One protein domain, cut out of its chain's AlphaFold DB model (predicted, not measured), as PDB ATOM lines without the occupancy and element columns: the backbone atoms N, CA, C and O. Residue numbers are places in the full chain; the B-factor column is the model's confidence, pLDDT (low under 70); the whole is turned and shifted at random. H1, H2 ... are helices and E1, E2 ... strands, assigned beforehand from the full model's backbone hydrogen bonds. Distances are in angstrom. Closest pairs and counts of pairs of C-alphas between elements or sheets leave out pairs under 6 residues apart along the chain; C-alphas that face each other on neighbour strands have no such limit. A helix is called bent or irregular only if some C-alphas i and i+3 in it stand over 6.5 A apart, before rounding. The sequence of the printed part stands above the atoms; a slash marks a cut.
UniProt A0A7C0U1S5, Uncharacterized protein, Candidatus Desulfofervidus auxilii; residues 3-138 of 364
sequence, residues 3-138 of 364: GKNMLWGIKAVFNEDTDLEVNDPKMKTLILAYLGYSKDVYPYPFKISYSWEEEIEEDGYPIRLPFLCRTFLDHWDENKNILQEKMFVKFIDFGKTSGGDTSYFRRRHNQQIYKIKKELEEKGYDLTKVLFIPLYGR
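This is residues 3 to 138 of the 364 residues of an uncharacterized protein of Candidatus Desulfofervidus auxilii (UniProt A0A7C0U1S5). A small, twisted four-stranded sheet has one helix over each face, H1 over one and the long H3 slantwise over the other. H2 lies beyond the sheet and meets H1 with its last residues, while the long link between H1 and H2 loops away from the sheet, its residues 57 to 63 sticking out. The printed part has 136 residues with three named helices and four named strands, in the order E1 E2 H1 H2 E3 H3 E4; the sheet runs E1, E2, E3, E4 and is mixed. The class is mixed, helices and strands, with 63 residues, under half, in named elements. The whole is only just loose, close to compact, with a radius of gyration of the C-alphas of 17.4 A and spans of 48 by 40 by 31 A.

E1, residues 10 to 12, begins at C-alpha 10 (-185.342, 92.257, 51.851). E2 is residues 20 to 22. H1, residues 25 to 34, measures 14.4 A. H2, residues 72 to 84, measures 15.5 A and is irregular, with C-alphas 78 and 81 8.2 A apart. E3, residues 87 to 93, measures 19.7 A. H3, residues 102 to 122, measures 30.2 A from C-alpha 102 (-207.118, 105.243, 29.358). E4, residues 130 to 135, measures 15.7 A and ends at C-alpha 135 (-201.339, 97.194, 41.427).

E1 and E2 form an antiparallel hairpin, with N 11 and O 21 2.8 A apart, within hydrogen-bond range. E2 and E3 are antiparallel, with N 22 and O 87 at 2.8 A. E3 and E4 are parallel, with N 131 and O 88 at 2.8 A. H1 is on the sheet at a height of 9.9 A, over E2 and E3, and runs along the strands, at 15 degrees to E3 on the local plane; the closest C-alphas of H1 and E2 are Lys 28 and Val 22, 6.3 A apart. H2 is not on the sheet; with residues 83 to 84 alone it touches H1, the closest C-alphas being Pro 25 and Leu 83 at 5.0 A, at a steep tilt of 63 degrees, opposite ways. H3 is on the opposite face from H1, over E3 and E4, slantwise to the strands at 40 degrees to E3 on the local plane; its height is 10.0 A, over a plane fitted to just 6 C-alphas of the sheet. E3, H3 and E4 make a strand-helix-strand unit, two parallel neighbour strands with a helix between, its crossover right-handed. Every O i to N i+4 pair is within hydrogen-bond range in H1 and H3, and 7 of 9 in H2.

The C-alphas farthest apart are those of Gly 3 and Asp 59, at 50.6 A. The printed part has no cut. The link from H1 to H2, 37 residues, is long. Confidence is low, pLDDT under 70, in residues 36 to 71 and 97 to 103.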
ATOM      1  N   GLY A   3    -188.882  84.890  54.534       84.62
ATOM      2  CA  GLY A   3    -188.635  83.942  55.634       84.62
ATOM      3  C   GLY A   3    -188.163  82.540  55.209       84.62
ATOM      4  O   GLY A   3    -187.737  81.766  56.053       84.62
ATOM      5  N   LYS A   4    -188.218  82.203  53.910       85.00
ATOM      6  CA  LYS A   4    -187.658  80.957  53.344       85.00
ATOM      7  C   LYS A   4    -186.279  81.180  52.695       85.00
ATOM      8  O   LYS A   4    -185.816  80.324  51.947       85.00
ATOM      9  N   ASN A   5    -185.679  82.352  52.913       84.94
ATOM     10  CA  ASN A   5    -184.438  82.825  52.301       84.94
ATOM     11  C   ASN A   5    -184.367  82.613  50.774       84.94
ATOM     12  O   ASN A   5    -183.362  82.158  50.226       84.94
ATOM     13  N   MET A   6    -185.485  82.875  50.086       89.31
ATOM     14  CA  MET A   6    -185.548  82.915  48.615       89.31
ATOM     15  C   MET A   6    -185.272  84.323  48.082       89.31
ATOM     16  O   MET A   6    -184.768  84.477  46.977       89.31
ATOM     17  N   LEU A   7    -185.619  85.339  48.877       90.94
ATOM     18  CA  LEU A   7    -185.355  86.746  48.608       90.94
ATOM     19  C   LEU A   7    -184.479  87.263  49.750       90.94
ATOM     20  O   LEU A   7    -184.957  87.378  50.879       90.94
ATOM     21  N   TRP A   8    -183.202  87.506  49.469       91.75
ATOM     22  CA  TRP A   8    -182.222  87.960  50.456       91.75
ATOM     23  C   TRP A   8    -182.164  89.485  50.513       91.75
ATOM     24  O   TRP A   8    -182.516  90.172  49.557       91.75
ATOM     25  N   GLY A   9    -181.725  90.026  51.650       92.12
ATOM     26  CA  GLY A   9    -181.557  91.471  51.816       92.12
ATOM     27  C   GLY A   9    -182.853  92.284  51.752       92.12
ATOM     28  O   GLY A   9    -182.769  93.508  51.686       92.12
ATOM     29  N   ILE A  10    -184.021  91.627  51.774       94.06
ATOM     30  CA  ILE A  10    -185.342  92.257  51.851       94.06
ATOM     31  C   ILE A  10    -185.897  92.087  53.262       94.06
ATOM     32  O   ILE A  10    -185.931  90.980  53.802       94.06
ATOM     33  N   LYS A  11    -186.408  93.175  53.826       93.81
ATOM     34  CA  LYS A  11    -187.191  93.201  55.056       93.81
ATOM     35  C   LYS A  11    -188.618  93.626  54.725       93.81
ATOM     36  O   LYS A  11    -188.832  94.660  54.101       93.81
ATOM     37  N   ALA A  12    -189.589  92.828  55.158       91.75
ATOM     38  CA  ALA A  12    -190.986  93.240  55.159       91.75
ATOM     39  C   ALA A  12    -191.202  94.251  56.293       91.75
ATOM     40  O   ALA A  12    -190.870  93.956  57.443       91.75
ATOM     41  N   VAL A  13    -191.712  95.435  55.960       91.38
ATOM     42  CA  VAL A  13    -191.974  96.514  56.922       91.38
ATOM     43  C   VAL A  13    -193.476  96.728  57.089       91.38
ATOM     44  O   VAL A  13    -193.921  96.858  58.225       91.38
ATOM     45  N   PHE A  14    -194.237  96.706  55.986       83.94
ATOM     46  CA  PHE A  14    -195.697  96.875  55.947       83.94
ATOM     47  C   PHE A  14    -196.213  97.953  56.912       83.94
ATOM     48  O   PHE A  14    -197.073  97.695  57.755       83.94
ATOM     49  N   ASN A  15    -195.659  99.161  56.804       88.38
ATOM     50  CA  ASN A  15    -196.163 100.328  57.520       88.38
ATOM     51  C   ASN A  15    -196.958 101.240  56.568       88.38
ATOM     52  O   ASN A  15    -197.105 100.957  55.378       88.38
ATOM     53  N   GLU A  16    -197.495 102.343  57.092       84.75
ATOM     54  CA  GLU A  16    -198.295 103.277  56.289       84.75
ATOM     55  C   GLU A  16    -197.515 103.839  55.086       84.75
ATOM     56  O   GLU A  16    -198.100 104.083  54.030       84.75
ATOM     57  N   ASP A  17    -196.189 103.938  55.193       89.81
ATOM     58  CA  ASP A  17    -195.322 104.632  54.238       89.81
ATOM     59  C   ASP A  17    -194.737 103.698  53.170       89.81
ATOM     60  O   ASP A  17    -194.710 104.021  51.982       89.81
ATOM     61  N   THR A  18    -194.301 102.506  53.569       92.00
ATOM     62  CA  THR A  18    -193.498 101.576  52.762       92.00
ATOM     63  C   THR A  18    -193.808 100.125  53.120       92.00
ATOM     64  O   THR A  18    -194.072  99.792  54.278       92.00
ATOM     65  N   ASP A  19    -193.736  99.239  52.133       93.44
ATOM     66  CA  ASP A  19    -194.056  97.823  52.320       93.44
ATOM     67  C   ASP A  19    -192.799  96.981  52.506       93.44
ATOM     68  O   ASP A  19    -192.759  96.112  53.381       93.44
ATOM     69  N   LEU A  20    -191.754  97.266  51.724       94.88
ATOM     70  CA  LEU A  20    -190.476  96.558  51.783       94.88
ATOM     71  C   LEU A  20    -189.309  97.533  51.938       94.88
ATOM     72  O   LEU A  20    -189.310  98.625  51.373       94.88
ATOM     73  N   GLU A  21    -188.276  97.075  52.633       95.12
ATOM     74  CA  GLU A  21    -186.947  97.681  52.663       95.12
ATOM     75  C   GLU A  21    -185.952  96.692  52.047       95.12
ATOM     76  O   GLU A  21    -185.916  95.519  52.421       95.12
ATOM     77  N   VAL A  22    -185.153  97.153  51.090       94.75
ATOM     78  CA  VAL A  22    -184.174  96.352  50.355       94.75
ATOM     79  C   VAL A  22    -182.799  96.960  50.581       94.75
ATOM     80  O   VAL A  22    -182.543  98.105  50.212       94.75
ATOM     81  N   ASN A  23    -181.904  96.182  51.179       93.94
ATOM     82  CA  ASN A  23    -180.570  96.635  51.575       93.94
ATOM     83  C   ASN A  23    -179.467  96.058  50.690       93.94
ATOM     84  O   ASN A  23    -178.482  96.743  50.422       93.94
ATOM     85  N   ASP A  24    -179.649  94.837  50.189       93.62
ATOM     86  CA  ASP A  24    -178.654  94.164  49.360       93.62
ATOM     87  C   ASP A  24    -178.597  94.777  47.943       93.62
ATOM     88  O   ASP A  24    -179.618  94.772  47.246       93.62
ATOM     89  N   PRO A  25    -177.439  95.300  47.492       92.06
ATOM     90  CA  PRO A  25    -177.309  95.947  46.183       92.06
ATOM     91  C   PRO A  25    -177.706  95.042  45.014       92.06
ATOM     92  O   PRO A  25    -178.363  95.492  44.078       92.06
ATOM     93  N   LYS A  26    -177.365  93.752  45.085       92.19
ATOM     94  CA  LYS A  26    -177.675  92.783  44.033       92.19
ATOM     95  C   LYS A  26    -179.179  92.510  43.957       92.19
ATOM     96  O   LYS A  26    -179.735  92.461  42.861       92.19
ATOM     97  N   MET A  27    -179.866  92.392  45.094       93.25
ATOM     98  CA  MET A  27    -181.327  92.256  45.120       93.25
ATOM     99  C   MET A  27    -182.042  93.521  44.624       93.25
ATOM    100  O   MET A  27    -183.026  93.400  43.898       93.25
ATOM    101  N   LYS A  28    -181.543  94.729  44.936       90.94
ATOM    102  CA  LYS A  28    -182.091  95.981  44.369       90.94
ATOM    103  C   LYS A  28    -182.029  95.960  42.848       90.94
ATOM    104  O   LYS A  28    -183.045  96.193  42.201       90.94
ATOM    105  N   THR A  29    -180.873  95.604  42.288       88.12
ATOM    106  CA  THR A  29    -180.694  95.463  40.840       88.12
ATOM    107  C   THR A  29    -181.700  94.478  40.239       88.12
ATOM    108  O   THR A  29    -182.317  94.775  39.220       88.12
ATOM    109  N   LEU A  30    -181.913  93.323  40.876       89.75
ATOM    110  CA  LEU A  30    -182.871  92.318  40.403       89.75
ATOM    111  C   LEU A  30    -184.323  92.823  40.474       89.75
ATOM    112  O   LEU A  30    -185.093  92.592  39.547       89.75
ATOM    113  N   ILE A  31    -184.701  93.539  41.535       90.00
ATOM    114  CA  ILE A  31    -186.028  94.163  41.660       90.00
ATOM    115  C   ILE A  31    -186.233  95.222  40.576       90.00
ATOM    116  O   ILE A  31    -187.264  95.207  39.908       90.00
ATOM    117  N   LEU A  32    -185.254  96.102  40.363       84.50
ATOM    118  CA  LEU A  32    -185.332  97.149  39.343       84.50
ATOM    119  C   LEU A  32    -185.418  96.564  37.929       84.50
ATOM    120  O   LEU A  32    -186.157  97.078  37.094       84.50
ATOM    121  N   ALA A  33    -184.705  95.465  37.672       80.81
ATOM    122  CA  ALA A  33    -184.750  94.782  36.388       80.81
ATOM    123  C   ALA A  33    -186.110  94.105  36.139       80.81
ATOM    124  O   ALA A  33    -186.684  94.265  35.066       80.81
ATOM    125  N   TYR A  34    -186.635  93.353  37.115       82.94
ATOM    126  CA  TYR A  34    -187.788  92.462  36.905       82.94
ATOM    127  C   TYR A  34    -189.144  93.019  37.347       82.94
ATOM    128  O   TYR A  34    -190.159  92.681  36.741       82.94
ATOM    129  N   LEU A  35    -189.195  93.814  38.417       81.19
ATOM    130  CA  LEU A  35    -190.456  94.295  38.993       81.19
ATOM    131  C   LEU A  35    -190.826  95.696  38.522       81.19
ATOM    132  O   LEU A  35    -192.013  96.001  38.435       81.19
ATOM    133  N   GLY A  36    -189.857  96.534  38.174       67.50
ATOM    134  CA  GLY A  36    -190.174  97.820  37.579       67.50
ATOM    135  C   GLY A  36    -189.031  98.812  37.606       67.50
ATOM    136  O   GLY A  36    -188.237  98.872  38.542       67.50
ATOM    137  N   TYR A  37    -189.031  99.648  36.574       57.94
ATOM    138  CA  TYR A  37    -188.165 100.800  36.453       57.94
ATOM    139  C   TYR A  37    -188.884 102.070  36.916       57.94
ATOM    140  O   TYR A  37    -190.011 102.341  36.499       57.94
ATOM    141  N   SER A  38    -188.204 102.888  37.717       60.59
ATOM    142  CA  SER A  38    -188.618 104.259  38.012       60.59
ATOM    143  C   SER A  38    -187.452 105.191  37.722       60.59
ATOM    144  O   SER A  38    -186.432 105.094  38.400       60.59
ATOM    145  N   LYS A  39    -187.620 106.113  36.760       59.50
ATOM    146  CA  LYS A  39    -186.621 107.158  36.440       59.50
ATOM    147  C   LYS A  39    -186.219 107.974  37.668       59.50
ATOM    148  O   LYS A  39    -185.100 108.463  37.730       59.50
ATOM    149  N   ASP A  40    -187.139 108.109  38.621       59.19
ATOM    150  CA  ASP A  40    -186.911 108.857  39.854       59.19
ATOM    151  C   ASP A  40    -185.989 108.098  40.815       59.19
ATOM    152  O   ASP A  40    -185.199 108.717  41.515       59.19
ATOM    153  N   VAL A  41    -186.078 106.763  40.837       57.12
ATOM    154  CA  VAL A  41    -185.252 105.900  41.702       57.12
ATOM    155  C   VAL A  41    -183.919 105.576  41.049       57.12
ATOM    156  O   VAL A  41    -182.901 105.375  41.705       57.12
ATOM    157  N   TYR A  42    -183.934 105.489  39.726       59.69
ATOM    158  CA  TYR A  42    -182.792 105.092  38.946       59.69
ATOM    159  C   TYR A  42    -182.863 105.806  37.598       59.69
ATOM    160  O   TYR A  42    -183.743 105.489  36.805       59.69
ATOM    161  N   PRO A  43    -181.995 106.785  37.311       53.88
ATOM    162  CA  PRO A  43    -182.109 107.585  36.091       53.88
ATOM    163  C   PRO A  43    -181.747 106.808  34.810       53.88
ATOM    164  O   PRO A  43    -182.147 107.225  33.719       53.88
ATOM    165  N   TYR A  44    -181.045 105.669  34.933       57.03
ATOM    166  CA  TYR A  44    -180.572 104.840  33.815       57.03
ATOM    167  C   TYR A  44    -180.974 103.361  33.981       57.03
ATOM    168  O   TYR A  44    -180.296 102.628  34.700       57.03
ATOM    169  N   PRO A  45    -182.046 102.877  33.325       56.00
ATOM    170  CA  PRO A  45    -182.671 101.588  33.629       56.00
ATOM    171  C   PRO A  45    -181.729 100.406  33.425       56.00
ATOM    172  O   PRO A  45    -181.130 100.276  32.364       56.00
ATOM    173  N   PHE A  46    -181.719  99.473  34.377       57.88
ATOM    174  CA  PHE A  46    -181.276  98.108  34.116       57.88
ATOM    175  C   PHE A  46    -182.274  97.429  33.174       57.88
ATOM    176  O   PHE A  46    -183.411  97.172  33.572       57.88
ATOM    177  N   LYS A  47    -181.873  97.129  31.937       55.97
ATOM    178  CA  LYS A  47    -182.709  96.344  31.018       55.97
ATOM    179  C   LYS A  47    -182.308  94.864  31.063       55.97
ATOM    180  O   LYS A  47    -181.125  94.527  31.097       55.97
ATOM    181  N   ILE A  48    -183.309  93.978  31.080       50.06
ATOM    182  CA  ILE A  48    -183.118  92.513  31.010       50.06
ATOM    183  C   ILE A  48    -182.762  92.079  29.579       50.06
ATOM    184  O   ILE A  48    -182.069  91.084  29.380       50.06
ATOM    185  N   SER A  49    -183.192  92.861  28.590       50.22
ATOM    186  CA  SER A  49    -182.786  92.773  27.194       50.22
ATOM    187  C   SER A  49    -182.502  94.184  26.688       50.22
ATOM    188  O   SER A  49    -183.338  95.080  26.793       50.22
ATOM    189  N   TYR A  50    -181.304  94.402  26.158       49.75
ATOM    190  CA  TYR A  50    -181.039  95.610  25.396       49.75
ATOM    191  C   TYR A  50    -181.334  95.302  23.935       49.75
ATOM    192  O   TYR A  50    -180.662  94.474  23.315       49.75
ATOM    193  N   SER A  51    -182.379  95.931  23.408       41.34
ATOM    194  CA  SER A  51    -182.575  96.003  21.971       41.34
ATOM    195  C   SER A  51    -181.506  96.934  21.407       41.34
ATOM    196  O   SER A  51    -181.455  98.111  21.760       41.34
ATOM    197  N   TRP A  52    -180.660  96.409  20.525       41.56
ATOM    198  CA  TRP A  52    -179.705  97.202  19.751       41.56
ATOM    199  C   TRP A  52    -180.410  98.231  18.853       41.56
ATOM    200  O   TRP A  52    -179.787  99.204  18.447       41.56
ATOM    201  N   GLU A  53    -181.707  98.054  18.580       40.19
ATOM    202  CA  GLU A  53    -182.522  98.968  17.774       40.19
ATOM    203  C   GLU A  53    -182.942 100.231  18.551       40.19
ATOM    204  O   GLU A  53    -183.251 101.245  17.935       40.19
ATOM    205  N   GLU A  54    -182.935 100.209  19.890       42.09
ATOM    206  CA  GLU A  54    -183.367 101.347  20.723       42.09
ATOM    207  C   GLU A  54    -182.245 102.351  21.058       42.09
ATOM    208  O   GLU A  54    -182.540 103.425  21.581       42.09
ATOM    209  N   GLU A  55    -180.971 102.020  20.804       42.78
ATOM    210  CA  GLU A  55    -179.803 102.812  21.249       42.78
ATOM    211  C   GLU A  55    -178.949 103.399  20.105       42.78
ATOM    212  O   GLU A  55    -177.914 104.011  20.371       42.78
ATOM    213  N   ILE A  56    -179.362 103.256  18.840       43.41
ATOM    214  CA  ILE A  56    -178.689 103.914  17.708       43.41
ATOM    215  C   ILE A  56    -179.296 105.314  17.529       43.41
ATOM    216  O   ILE A  56    -180.325 105.475  16.877       43.41
ATOM    217  N   GLU A  57    -178.664 106.336  18.110       42.09
ATOM    218  CA  GLU A  57    -178.849 107.717  17.643       42.09
ATOM    219  C   GLU A  57    -178.229 107.847  16.239       42.09
ATOM    220  O   GLU A  57    -177.162 107.278  15.996       42.09
ATOM    221  N   GLU A  58    -178.882 108.574  15.319       41.62
ATOM    222  CA  GLU A  58    -178.516 108.656  13.885       41.62
ATOM    223  C   GLU A  58    -177.041 109.032  13.622       41.62
ATOM    224  O   GLU A  58    -176.507 108.669  12.576       41.62
ATOM    225  N   ASP A  59    -176.350 109.642  14.594       39.34
ATOM    226  CA  ASP A  59    -174.955 110.092  14.475       39.34
ATOM    227  C   ASP A  59    -173.986 109.465  15.510       39.34
ATOM    228  O   ASP A  59    -172.823 109.869  15.624       39.34
ATOM    229  N   GLY A  60    -174.424 108.459  16.274       37.03
ATOM    230  CA  GLY A  60    -173.657 107.869  17.376       37.03
ATOM    231  C   GLY A  60    -172.928 106.570  17.020       37.03
ATOM    232  O   GLY A  60    -173.377 105.490  17.391       37.03
ATOM    233  N   TYR A  61    -171.758 106.640  16.375       31.58
ATOM    234  CA  TYR A  61    -170.807 105.512  16.397       31.58
ATOM    235  C   TYR A  61    -170.089 105.475  17.758       31.58
ATOM    236  O   TYR A  61    -169.468 106.457  18.168       31.58
ATOM    237  N   PRO A  62    -170.087 104.316  18.433       41.00
ATOM    238  CA  PRO A  62    -168.995 103.389  18.172       41.00
ATOM    239  C   PRO A  62    -169.501 101.973  17.883       41.00
ATOM    240  O   PRO A  62    -170.574 101.570  18.318       41.00
ATOM    241  N   ILE A  63    -168.681 101.192  17.178       36.16
ATOM    242  CA  ILE A  63    -168.880  99.752  16.983       36.16
ATOM    243  C   ILE A  63    -168.878  99.084  18.364       36.16
ATOM    244  O   ILE A  63    -167.831  98.711  18.890       36.16
ATOM    245  N   ARG A  64    -170.057  98.938  18.964       41.34
ATOM    246  CA  ARG A  64    -170.291  97.999  20.051       41.34
ATOM    247  C   ARG A  64    -170.646  96.674  19.387       41.34
ATOM    248  O   ARG A  64    -171.465  96.646  18.471       41.34
ATOM    249  N   LEU A  65    -169.995  95.573  19.782       40.97
ATOM    250  CA  LEU A  65    -170.448  94.236  19.371       40.97
ATOM    251  C   LEU A  65    -171.974  94.203  19.653       40.97
ATOM    252  O   LEU A  65    -172.352  94.664  20.721       40.97
ATOM    253  N   PRO A  66    -172.866  93.698  18.788       40.56
ATOM    254  CA  PRO A  66    -174.329  93.722  18.905       40.56
ATOM    255  C   PRO A  66    -174.875  92.849  20.056       40.56
ATOM    256  O   PRO A  66    -176.034  92.460  20.062       40.56
ATOM    257  N   PHE A  67    -174.034  92.565  21.051       47.22
ATOM    258  CA  PHE A  67    -174.371  92.012  22.362       47.22
ATOM    259  C   PHE A  67    -173.940  92.939  23.521       47.22
ATOM    260  O   PHE A  67    -174.238  92.657  24.674       47.22
ATOM    261  N   LEU A  68    -173.242  94.036  23.217       48.84
ATOM    262  CA  LEU A  68    -172.724  95.058  24.124       48.84
ATOM    263  C   LEU A  68    -173.477  96.374  23.897       48.84
ATOM    264  O   LEU A  68    -172.885  97.427  23.680       48.84
ATOM    265  N   CYS A  69    -174.803  96.349  24.004       52.84
ATOM    266  CA  CYS A  69    -175.462  97.534  24.565       52.84
ATOM    267  C   CYS A  69    -174.897  97.789  25.979       52.84
ATOM    268  O   CYS A  69    -174.039  97.029  26.438       52.84
ATOM    269  N   ARG A  70    -175.345  98.830  26.688       59.28
ATOM    270  CA  ARG A  70    -174.875  99.079  28.066       59.28
ATOM    271  C   ARG A  70    -174.888  97.787  28.902       59.28
ATOM    272  O   ARG A  70    -175.931  97.203  29.179       59.28
ATOM    273  N   THR A  71    -173.708  97.299  29.259       69.19
ATOM    274  CA  THR A  71    -173.538  96.091  30.065       69.19
ATOM    275  C   THR A  71    -173.947  96.380  31.502       69.19
ATOM    276  O   THR A  71    -174.060  97.534  31.918       69.19
ATOM    277  N   PHE A  72    -174.128  95.334  32.312       76.94
ATOM    278  CA  PHE A  72    -174.297  95.548  33.748       76.94
ATOM    279  C   PHE A  72    -173.132  96.362  34.348       76.94
ATOM    280  O   PHE A  72    -173.365  97.159  35.253       76.94
ATOM    281  N   LEU A  73    -171.911  96.218  33.814       76.94
ATOM    282  CA  LEU A  73    -170.743  96.991  34.245       76.94
ATOM    283  C   LEU A  73    -170.921  98.490  34.002       76.94
ATOM    284  O   LEU A  73    -170.728  99.266  34.931       76.94
ATOM    285  N   ASP A  74    -171.380  98.879  32.811       75.81
ATOM    286  CA  ASP A  74    -171.627 100.288  32.480       75.81
ATOM    287  C   ASP A  74    -172.654 100.906  33.443       75.81
ATOM    288  O   ASP A  74    -172.449 101.982  34.003       75.81
ATOM    289  N   HIS A  75    -173.747 100.182  33.708       75.31
ATOM    290  CA  HIS A  75    -174.763 100.635  34.658       75.31
ATOM    291  C   HIS A  75    -174.257 100.670  36.098       75.31
ATOM    292  O   HIS A  75    -174.635 101.563  36.856       75.31
ATOM    293  N   TRP A  76    -173.441  99.697  36.499       81.25
ATOM    294  CA  TRP A  76    -172.851  99.676  37.829       81.25
ATOM    295  C   TRP A  76    -171.954 100.893  38.049       81.25
ATOM    296  O   TRP A  76    -172.095 101.571  39.066       81.25
ATOM    297  N   ASP A  77    -171.085 101.220  37.095       81.31
ATOM    298  CA  ASP A  77    -170.155 102.340  37.232       81.31
ATOM    299  C   ASP A  77    -170.869 103.689  37.371       81.31
ATOM    300  O   ASP A  77    -170.461 104.517  38.190       81.31
ATOM    301  N   GLU A  78    -171.980 103.877  36.657       80.25
ATOM    302  CA  GLU A  78    -172.794 105.095  36.725       80.25
ATOM    303  C   GLU A  78    -173.612 105.223  38.022       80.25
ATOM    304  O   GLU A  78    -173.928 106.334  38.446       80.25
ATOM    305  N   ASN A  79    -173.974 104.109  38.665       76.88
ATOM    306  CA  ASN A  79    -175.046 104.110  39.667       76.88
ATOM    307  C   ASN A  79    -174.721 103.367  40.979       76.88
ATOM    308  O   ASN A  79    -175.572 103.290  41.870       76.88
ATOM    309  N   LYS A  80    -173.509 102.823  41.147       84.69
ATOM    310  CA  LYS A  80    -173.110 102.047  42.340       84.69
ATOM    311  C   LYS A  80    -173.402 102.747  43.666       84.69
ATOM    312  O   LYS A  80    -173.760 102.077  44.628       84.69
ATOM    313  N   ASN A  81    -173.299 104.076  43.711       83.25
ATOM    314  CA  ASN A  81    -173.578 104.857  44.917       83.25
ATOM    315  C   ASN A  81    -175.050 104.716  45.338       83.25
ATOM    316  O   ASN A  81    -175.330 104.427  46.495       83.25
ATOM    317  N   ILE A  82    -175.978 104.797  44.379       77.19
ATOM    318  CA  ILE A  82    -177.419 104.628  44.620       77.19
ATOM    319  C   ILE A  82    -177.706 103.200  45.102       77.19
ATOM    320  O   ILE A  82    -178.466 102.992  46.046       77.19
ATOM    321  N   LEU A  83    -177.052 102.197  44.507       81.06
ATOM    322  CA  LEU A  83    -177.250 100.792  44.879       81.06
ATOM    323  C   LEU A  83    -176.698 100.431  46.262       81.06
ATOM    324  O   LEU A  83    -177.134  99.432  46.842       81.06
ATOM    325  N   GLN A  84    -175.764 101.211  46.804       84.00
ATOM    326  CA  GLN A  84    -175.258 101.022  48.165       84.00
ATOM    327  C   GLN A  84    -176.248 101.524  49.222       84.00
ATOM    328  O   GLN A  84    -176.306 100.971  50.320       84.00
ATOM    329  N   GLU A  85    -177.091 102.495  48.885       88.06
ATOM    330  CA  GLU A  85    -178.083 103.056  49.800       88.06
ATOM    331  C   GLU A  85    -179.361 102.218  49.855       88.06
ATOM    332  O   GLU A  85    -179.735 101.564  48.885       88.06
ATOM    333  N   LYS A  86    -180.046 102.195  51.002       91.31
ATOM    334  CA  LYS A  86    -181.296 101.434  51.154       91.31
ATOM    335  C   LYS A  86    -182.357 101.901  50.149       91.31
ATOM    336  O   LYS A  86    -182.520 103.099  49.931       91.31
ATOM    337  N   MET A  87    -183.101 100.947  49.595       92.62
ATOM    338  CA  MET A  87    -184.247 101.198  48.720       92.62
ATOM    339  C   MET A  87    -185.519 100.741  49.429       92.62
ATOM    340  O   MET A  87    -185.556  99.666  50.023       92.62
ATOM    341  N   PHE A  88    -186.571 101.535  49.341       93.44
ATOM    342  CA  PHE A  88    -187.904 101.191  49.803       93.44
ATOM    343  C   PHE A  88    -188.795 100.821  48.627       93.44
ATOM    344  O   PHE A  88    -188.635 101.344  47.527       93.44
ATOM    345  N   VAL A  89    -189.758  99.941  48.866       92.81
ATOM    346  CA  VAL A  89    -190.791  99.588  47.890       92.81
ATOM    347  C   VAL A  89    -192.153  99.904  48.483       92.81
ATOM    348  O   VAL A  89    -192.429  99.536  49.628       92.81
ATOM    349  N   LYS A  90    -193.001 100.565  47.695       92.62
ATOM    350  CA  LYS A  90    -194.397 100.854  48.022       92.62
ATOM    351  C   LYS A  90    -195.302 100.323  46.917       92.62
ATOM    352  O   LYS A  90    -195.239 100.789  45.778       92.62
ATOM    353  N   PHE A  91    -196.138  99.351  47.246       90.38
ATOM    354  CA  PHE A  91    -197.206  98.877  46.384       90.38
ATOM    355  C   PHE A  91    -198.373  99.863  46.445       90.38
ATOM    356  O   PHE A  91    -198.799 100.279  47.523       90.38
ATOM    357  N   ILE A  92    -198.890 100.256  45.284       88.50
ATOM    358  CA  ILE A  92    -200.020 101.184  45.187       88.50
ATOM    359  C   ILE A  92    -201.149 100.489  44.451       88.50
ATOM    360  O   ILE A  92    -201.064 100.308  43.241       88.50
ATOM    361  N   ASP A  93    -202.215 100.139  45.168       86.50
ATOM    362  CA  ASP A  93    -203.427  99.616  44.545       86.50
ATOM    363  C   ASP A  93    -204.319 100.751  44.028       86.50
ATOM    364  O   ASP A  93    -204.817 101.591  44.784       86.50
ATOM    365  N   PHE A  94    -204.505 100.777  42.712       83.50
ATOM    366  CA  PHE A  94    -205.408 101.689  42.014       83.50
ATOM    367  C   PHE A  94    -206.830 101.124  41.876       83.50
ATOM    368  O   PHE A  94    -207.726 101.819  41.388       83.50
ATOM    369  N   GLY A  95    -207.058  99.887  42.327       81.31
ATOM    370  CA  GLY A  95    -208.303  99.152  42.144       81.31
ATOM    371  C   GLY A  95    -208.487  98.651  40.709       81.31
ATOM    372  O   GLY A  95    -207.694  98.935  39.809       81.31
ATOM    373  N   LYS A  96    -209.556  97.879  40.480       74.06
ATOM    374  CA  LYS A  96    -209.860  97.337  39.148       74.06
ATOM    375  C   LYS A  96    -210.265  98.459  38.196       74.06
ATOM    376  O   LYS A  96    -211.292  99.107  38.395       74.06
ATOM    377  N   THR A  97    -209.519  98.635  37.112       63.56
ATOM    378  CA  THR A  97    -209.914  99.535  36.025       63.56
ATOM    379  C   THR A  97    -210.883  98.821  35.083       63.56
ATOM    380  O   THR A  97    -210.482  97.990  34.270       63.56
ATOM    381  N   SER A  98    -212.177  99.125  35.176       53.88
ATOM    382  CA  SER A  98    -213.178  98.636  34.225       53.88
ATOM    383  C   SER A  98    -213.122  99.449  32.928       53.88
ATOM    384  O   SER A  98    -213.629 100.565  32.901       53.88
ATOM    385  N   GLY A  99    -212.487  98.891  31.891       50.59
ATOM    386  CA  GLY A  99    -212.687  99.143  30.447       50.59
ATOM    387  C   GLY A  99    -212.954 100.564  29.915       50.59
ATOM    388  O   GLY A  99    -213.560 100.680  28.855       50.59
ATOM    389  N   GLY A 100    -212.558 101.629  30.611       53.16
ATOM    390  CA  GLY A 100    -212.844 103.016  30.233       53.16
ATOM    391  C   GLY A 100    -211.593 103.820  29.877       53.16
ATOM    392  O   GLY A 100    -210.471 103.402  30.153       53.16
ATOM    393  N   ASP A 101    -211.823 104.983  29.265       52.47
ATOM    394  CA  ASP A 101    -210.849 105.913  28.676       52.47
ATOM    395  C   ASP A 101    -209.504 105.992  29.429       52.47
ATOM    396  O   ASP A 101    -209.390 106.536  30.536       52.47
ATOM    397  N   THR A 102    -208.465 105.437  28.797       64.31
ATOM    398  CA  THR A 102    -207.118 105.243  29.358       64.31
ATOM    399  C   THR A 102    -206.478 106.549  29.829       64.31
ATOM    400  O   THR A 102    -205.655 106.548  30.748       64.31
ATOM    401  N   SER A 103    -206.880 107.680  29.245       68.31
ATOM    402  CA  SER A 103    -206.355 109.002  29.581       68.31
ATOM    403  C   SER A 103    -206.812 109.490  30.964       68.31
ATOM    404  O   SER A 103    -206.002 110.034  31.723       68.31
ATOM    405  N   TYR A 104    -208.075 109.251  31.334       70.56
ATOM    406  CA  TYR A 104    -208.634 109.640  32.631       70.56
ATOM    407  C   TYR A 104    -208.056 108.792  33.768       70.56
ATOM    408  O   TYR A 104    -207.611 109.335  34.784       70.56
ATOM    409  N   PHE A 105    -207.975 107.473  33.570       72.69
ATOM    410  CA  PHE A 105    -207.353 106.565  34.537       72.69
ATOM    411  C   PHE A 105    -205.884 106.912  34.769       72.69
ATOM    412  O   PHE A 105    -205.463 107.051  35.916       72.69
ATOM    413  N   ARG A 106    -205.127 107.188  33.699       73.94
ATOM    414  CA  ARG A 106    -203.728 107.622  33.812       73.94
ATOM    415  C   ARG A 106    -203.583 108.915  34.618       73.94
ATOM    416  O   ARG A 106    -202.684 109.005  35.449       73.94
ATOM    417  N   ARG A 107    -204.471 109.902  34.427       78.31
ATOM    418  CA  ARG A 107    -204.464 111.138  35.236       78.31
ATOM    419  C   ARG A 107    -204.732 110.851  36.710       78.31
ATOM    420  O   ARG A 107    -203.995 111.356  37.551       78.31
ATOM    421  N   ARG A 108    -205.739 110.032  37.026       79.81
ATOM    422  CA  ARG A 108    -206.068 109.661  38.411       79.81
ATOM    423  C   ARG A 108    -204.922 108.898  39.080       79.81
ATOM    424  O   ARG A 108    -204.568 109.220  40.210       79.81
ATOM    425  N   HIS A 109    -204.309 107.948  38.374       83.38
ATOM    426  CA  HIS A 109    -203.156 107.203  38.883       83.38
ATOM    427  C   HIS A 109    -201.980 108.142  39.161       83.38
ATOM    428  O   HIS A 109    -201.429 108.130  40.258       83.38
ATOM    429  N   ASN A 110    -201.656 109.031  38.216       83.69
ATOM    430  CA  ASN A 110    -200.594 110.020  38.395       83.69
ATOM    431  C   ASN A 110    -200.871 110.964  39.573       83.69
ATOM    432  O   ASN A 110    -199.949 111.280  40.318       83.69
ATOM    433  N   GLN A 111    -202.121 111.396  39.772       85.75
ATOM    434  CA  GLN A 111    -202.507 112.228  40.918       85.75
ATOM    435  C   GLN A 111    -202.338 111.492  42.249       85.75
ATOM    436  O   GLN A 111    -201.848 112.077  43.211       85.75
ATOM    437  N   GLN A 112    -202.711 110.214  42.312       87.00
ATOM    438  CA  GLN A 112    -202.538 109.401  43.513       87.00
ATOM    439  C   GLN A 112    -201.053 109.135  43.803       87.00
ATOM    440  O   GLN A 112    -200.634 109.312  44.942       87.00
ATOM    441  N   ILE A 113    -200.241 108.814  42.786       87.25
ATOM    442  CA  ILE A 113    -198.778 108.706  42.933       87.25
ATOM    443  C   ILE A 113    -198.197 110.033  43.419       87.25
ATOM    444  O   ILE A 113    -197.402 110.042  44.350       87.25
ATOM    445  N   TYR A 114    -198.604 111.157  42.823       89.56
ATOM    446  CA  TYR A 114    -198.138 112.485  43.222       89.56
ATOM    447  C   TYR A 114    -198.492 112.806  44.678       89.56
ATOM    448  O   TYR A 114    -197.644 113.292  45.422       89.56
ATOM    449  N   LYS A 115    -199.718 112.486  45.108       91.31
ATOM    450  CA  LYS A 115    -200.149 112.663  46.496       91.31
ATOM    451  C   LYS A 115    -199.292 111.834  47.459       91.31
ATOM    452  O   LYS A 115    -198.780 112.390  48.421       91.31
ATOM    453  N   ILE A 116    -199.089 110.551  47.161       91.31
ATOM    454  CA  ILE A 116    -198.257 109.656  47.983       91.31
ATOM    455  C   ILE A 116    -196.812 110.162  48.039       91.31
ATOM    456  O   ILE A 116    -196.219 110.219  49.109       91.31
ATOM    457  N   LYS A 117    -196.249 110.580  46.898       92.06
ATOM    458  CA  LYS A 117    -194.912 111.183  46.830       92.06
ATOM    459  C   LYS A 117    -194.792 112.400  47.746       92.06
ATOM    460  O   LYS A 117    -193.865 112.449  48.544       92.06
ATOM    461  N   LYS A 118    -195.754 113.327  47.693       93.81
ATOM    462  CA  LYS A 118    -195.768 114.524  48.548       93.81
ATOM    463  C   LYS A 118    -195.858 114.169  50.034       93.81
ATOM    464  O   LYS A 118    -195.136 114.738  50.841       93.81
ATOM    465  N   GLU A 119    -196.718 113.216  50.396       94.06
ATOM    466  CA  GLU A 119    -196.854 112.745  51.781       94.06
ATOM    467  C   GLU A 119    -195.552 112.117  52.299       94.06
ATOM    468  O   GLU A 119    -195.152 112.362  53.436       94.06
ATOM    469  N   LEU A 120    -194.858 111.340  51.465       93.81
ATOM    470  CA  LEU A 120    -193.564 110.753  51.812       93.81
ATOM    471  C   LEU A 120    -192.466 111.821  51.941       93.81
ATOM    472  O   LEU A 120    -191.695 111.774  52.901       93.81
ATOM    473  N   GLU A 121    -192.415 112.806  51.040       94.12
ATOM    474  CA  GLU A 121    -191.488 113.946  51.140       94.12
ATOM    475  C   GLU A 121    -191.706 114.747  52.431       94.12
ATOM    476  O   GLU A 121    -190.745 115.057  53.133       94.12
ATOM    477  N   GLU A 122    -192.962 115.031  52.796       95.56
ATOM    478  CA  GLU A 122    -193.327 115.722  54.044       95.56
ATOM    479  C   GLU A 122    -192.891 114.939  55.292       95.56
ATOM    480  O   GLU A 122    -192.533 115.531  56.311       95.56
ATOM    481  N   LYS A 123    -192.864 113.605  55.201       94.19
ATOM    482  CA  LYS A 123    -192.348 112.704  56.242       94.19
ATOM    483  C   LYS A 123    -190.821 112.533  56.199       94.19
ATOM    484  O   LYS A 123    -190.270 111.809  57.026       94.19
ATOM    485  N   GLY A 124    -190.128 113.203  55.275       93.56
ATOM    486  CA  GLY A 124    -188.668 113.213  55.168       93.56
ATOM    487  C   GLY A 124    -188.071 112.049  54.374       93.56
ATOM    488  O   GLY A 124    -186.875 111.779  54.503       93.56
ATOM    489  N   TYR A 125    -188.870 111.344  53.570       91.88
ATOM    490  CA  TYR A 125    -188.349 110.326  52.661       91.88
ATOM    491  C   TYR A 125    -187.674 110.962  51.447       91.88
ATOM    492  O   TYR A 125    -188.189 111.887  50.825       91.88
ATOM    493  N   ASP A 126    -186.541 110.385  51.059       89.81
ATOM    494  CA  ASP A 126    -185.898 110.655  49.780       89.81
ATOM    495  C   ASP A 126    -186.576 109.813  48.687       89.81
ATOM    496  O   ASP A 126    -186.429 108.587  48.649       89.81
ATOM    497  N   LEU A 127    -187.341 110.464  47.806       88.50
ATOM    498  CA  LEU A 127    -188.100 109.783  46.753       88.50
ATOM    499  C   LEU A 127    -187.218 109.056  45.738       88.50
ATOM    500  O   LEU A 127    -187.690 108.107  45.112       88.50
ATOM    501  N   THR A 128    -185.939 109.429  45.621       83.94
ATOM    502  CA  THR A 128    -184.982 108.704  44.771       83.94
ATOM    503  C   THR A 128    -184.661 107.306  45.303       83.94
ATOM    504  O   THR A 128    -183.981 106.515  44.660       83.94
ATOM    505  N   LYS A 129    -185.199 106.957  46.476       87.88
ATOM    506  CA  LYS A 129    -185.038 105.652  47.117       87.88
ATOM    507  C   LYS A 129    -186.348 104.899  47.260       87.88
ATOM    508  O   LYS A 129    -186.339 103.827  47.855       87.88
ATOM    509  N   VAL A 130    -187.467 105.420  46.755       90.62
ATOM    510  CA  VAL A 130    -188.783 104.781  46.892       90.62
ATOM    511  C   VAL A 130    -189.280 104.289  45.537       90.62
ATOM    512  O   VAL A 130    -189.716 105.064  44.686       90.62
ATOM    513  N   LEU A 131    -189.253 102.973  45.345       89.88
ATOM    514  CA  LEU A 131    -189.826 102.311  44.182       89.88
ATOM    515  C   LEU A 131    -191.331 102.113  44.369       89.88
ATOM    516  O   LEU A 131    -191.774 101.370  45.242       89.88
ATOM    517  N   PHE A 132    -192.113 102.743  43.501       88.31
ATOM    518  CA  PHE A 132    -193.559 102.575  43.461       88.31
ATOM    519  C   PHE A 132    -193.933 101.451  42.495       88.31
ATOM    520  O   PHE A 132    -193.641 101.542  41.303       88.31
ATOM    521  N   ILE A 133    -194.594 100.410  43.000       87.12
ATOM    522  CA  ILE A 133    -195.081  99.290  42.189       87.12
ATOM    523  C   ILE A 133    -196.607  99.388  42.086       87.12
ATOM    524  O   ILE A 133    -197.299  99.217  43.094       87.12
ATOM    525  N   PRO A 134    -197.159  99.678  40.899       83.38
ATOM    526  CA  PRO A 134    -198.598  99.773  40.721       83.38
ATOM    527  C   PRO A 134    -199.254  98.386  40.784       83.38
ATOM    528  O   PRO A 134    -198.764  97.431  40.185       83.38
ATOM    529  N   LEU A 135    -200.392  98.303  41.466       84.19
ATOM    530  CA  LEU A 135    -201.339  97.194  41.427       84.19
ATOM    531  C   LEU A 135    -202.658  97.728  40.851       84.19
ATOM    532  O   LEU A 135    -203.092  98.825  41.202       84.19
ATOM    533  N   TYR A 136    -203.304  96.980  39.962       82.69
ATOM    534  CA  TYR A 136    -204.539  97.418  39.292       82.69
ATOM    535  C   TYR A 136    -205.742  96.595  39.764       82.69
ATOM    536  O   TYR A 136    -206.476  96.001  38.970       82.69
ATOM    537  N   GLY A 137    -205.907  96.486  41.088       80.81
ATOM    538  CA  GLY A 137    -206.887  95.597  41.715       80.81
ATOM    539  C   GLY A 137    -206.590  94.108  41.509       80.81
ATOM    540  O   GLY A 137    -207.490  93.277  41.655       80.81
ATOM    541  N   ARG A 138    -205.351  93.782  41.121       85.50
ATOM    542  CA  ARG A 138    -204.815  92.431  40.922       85.50
ATOM    543  C   ARG A 138    -203.294  92.430  41.084       85.50
ATOM    544  O   ARG A 138    -202.660  93.484  41.018       85.50
TER     545      ARG A 138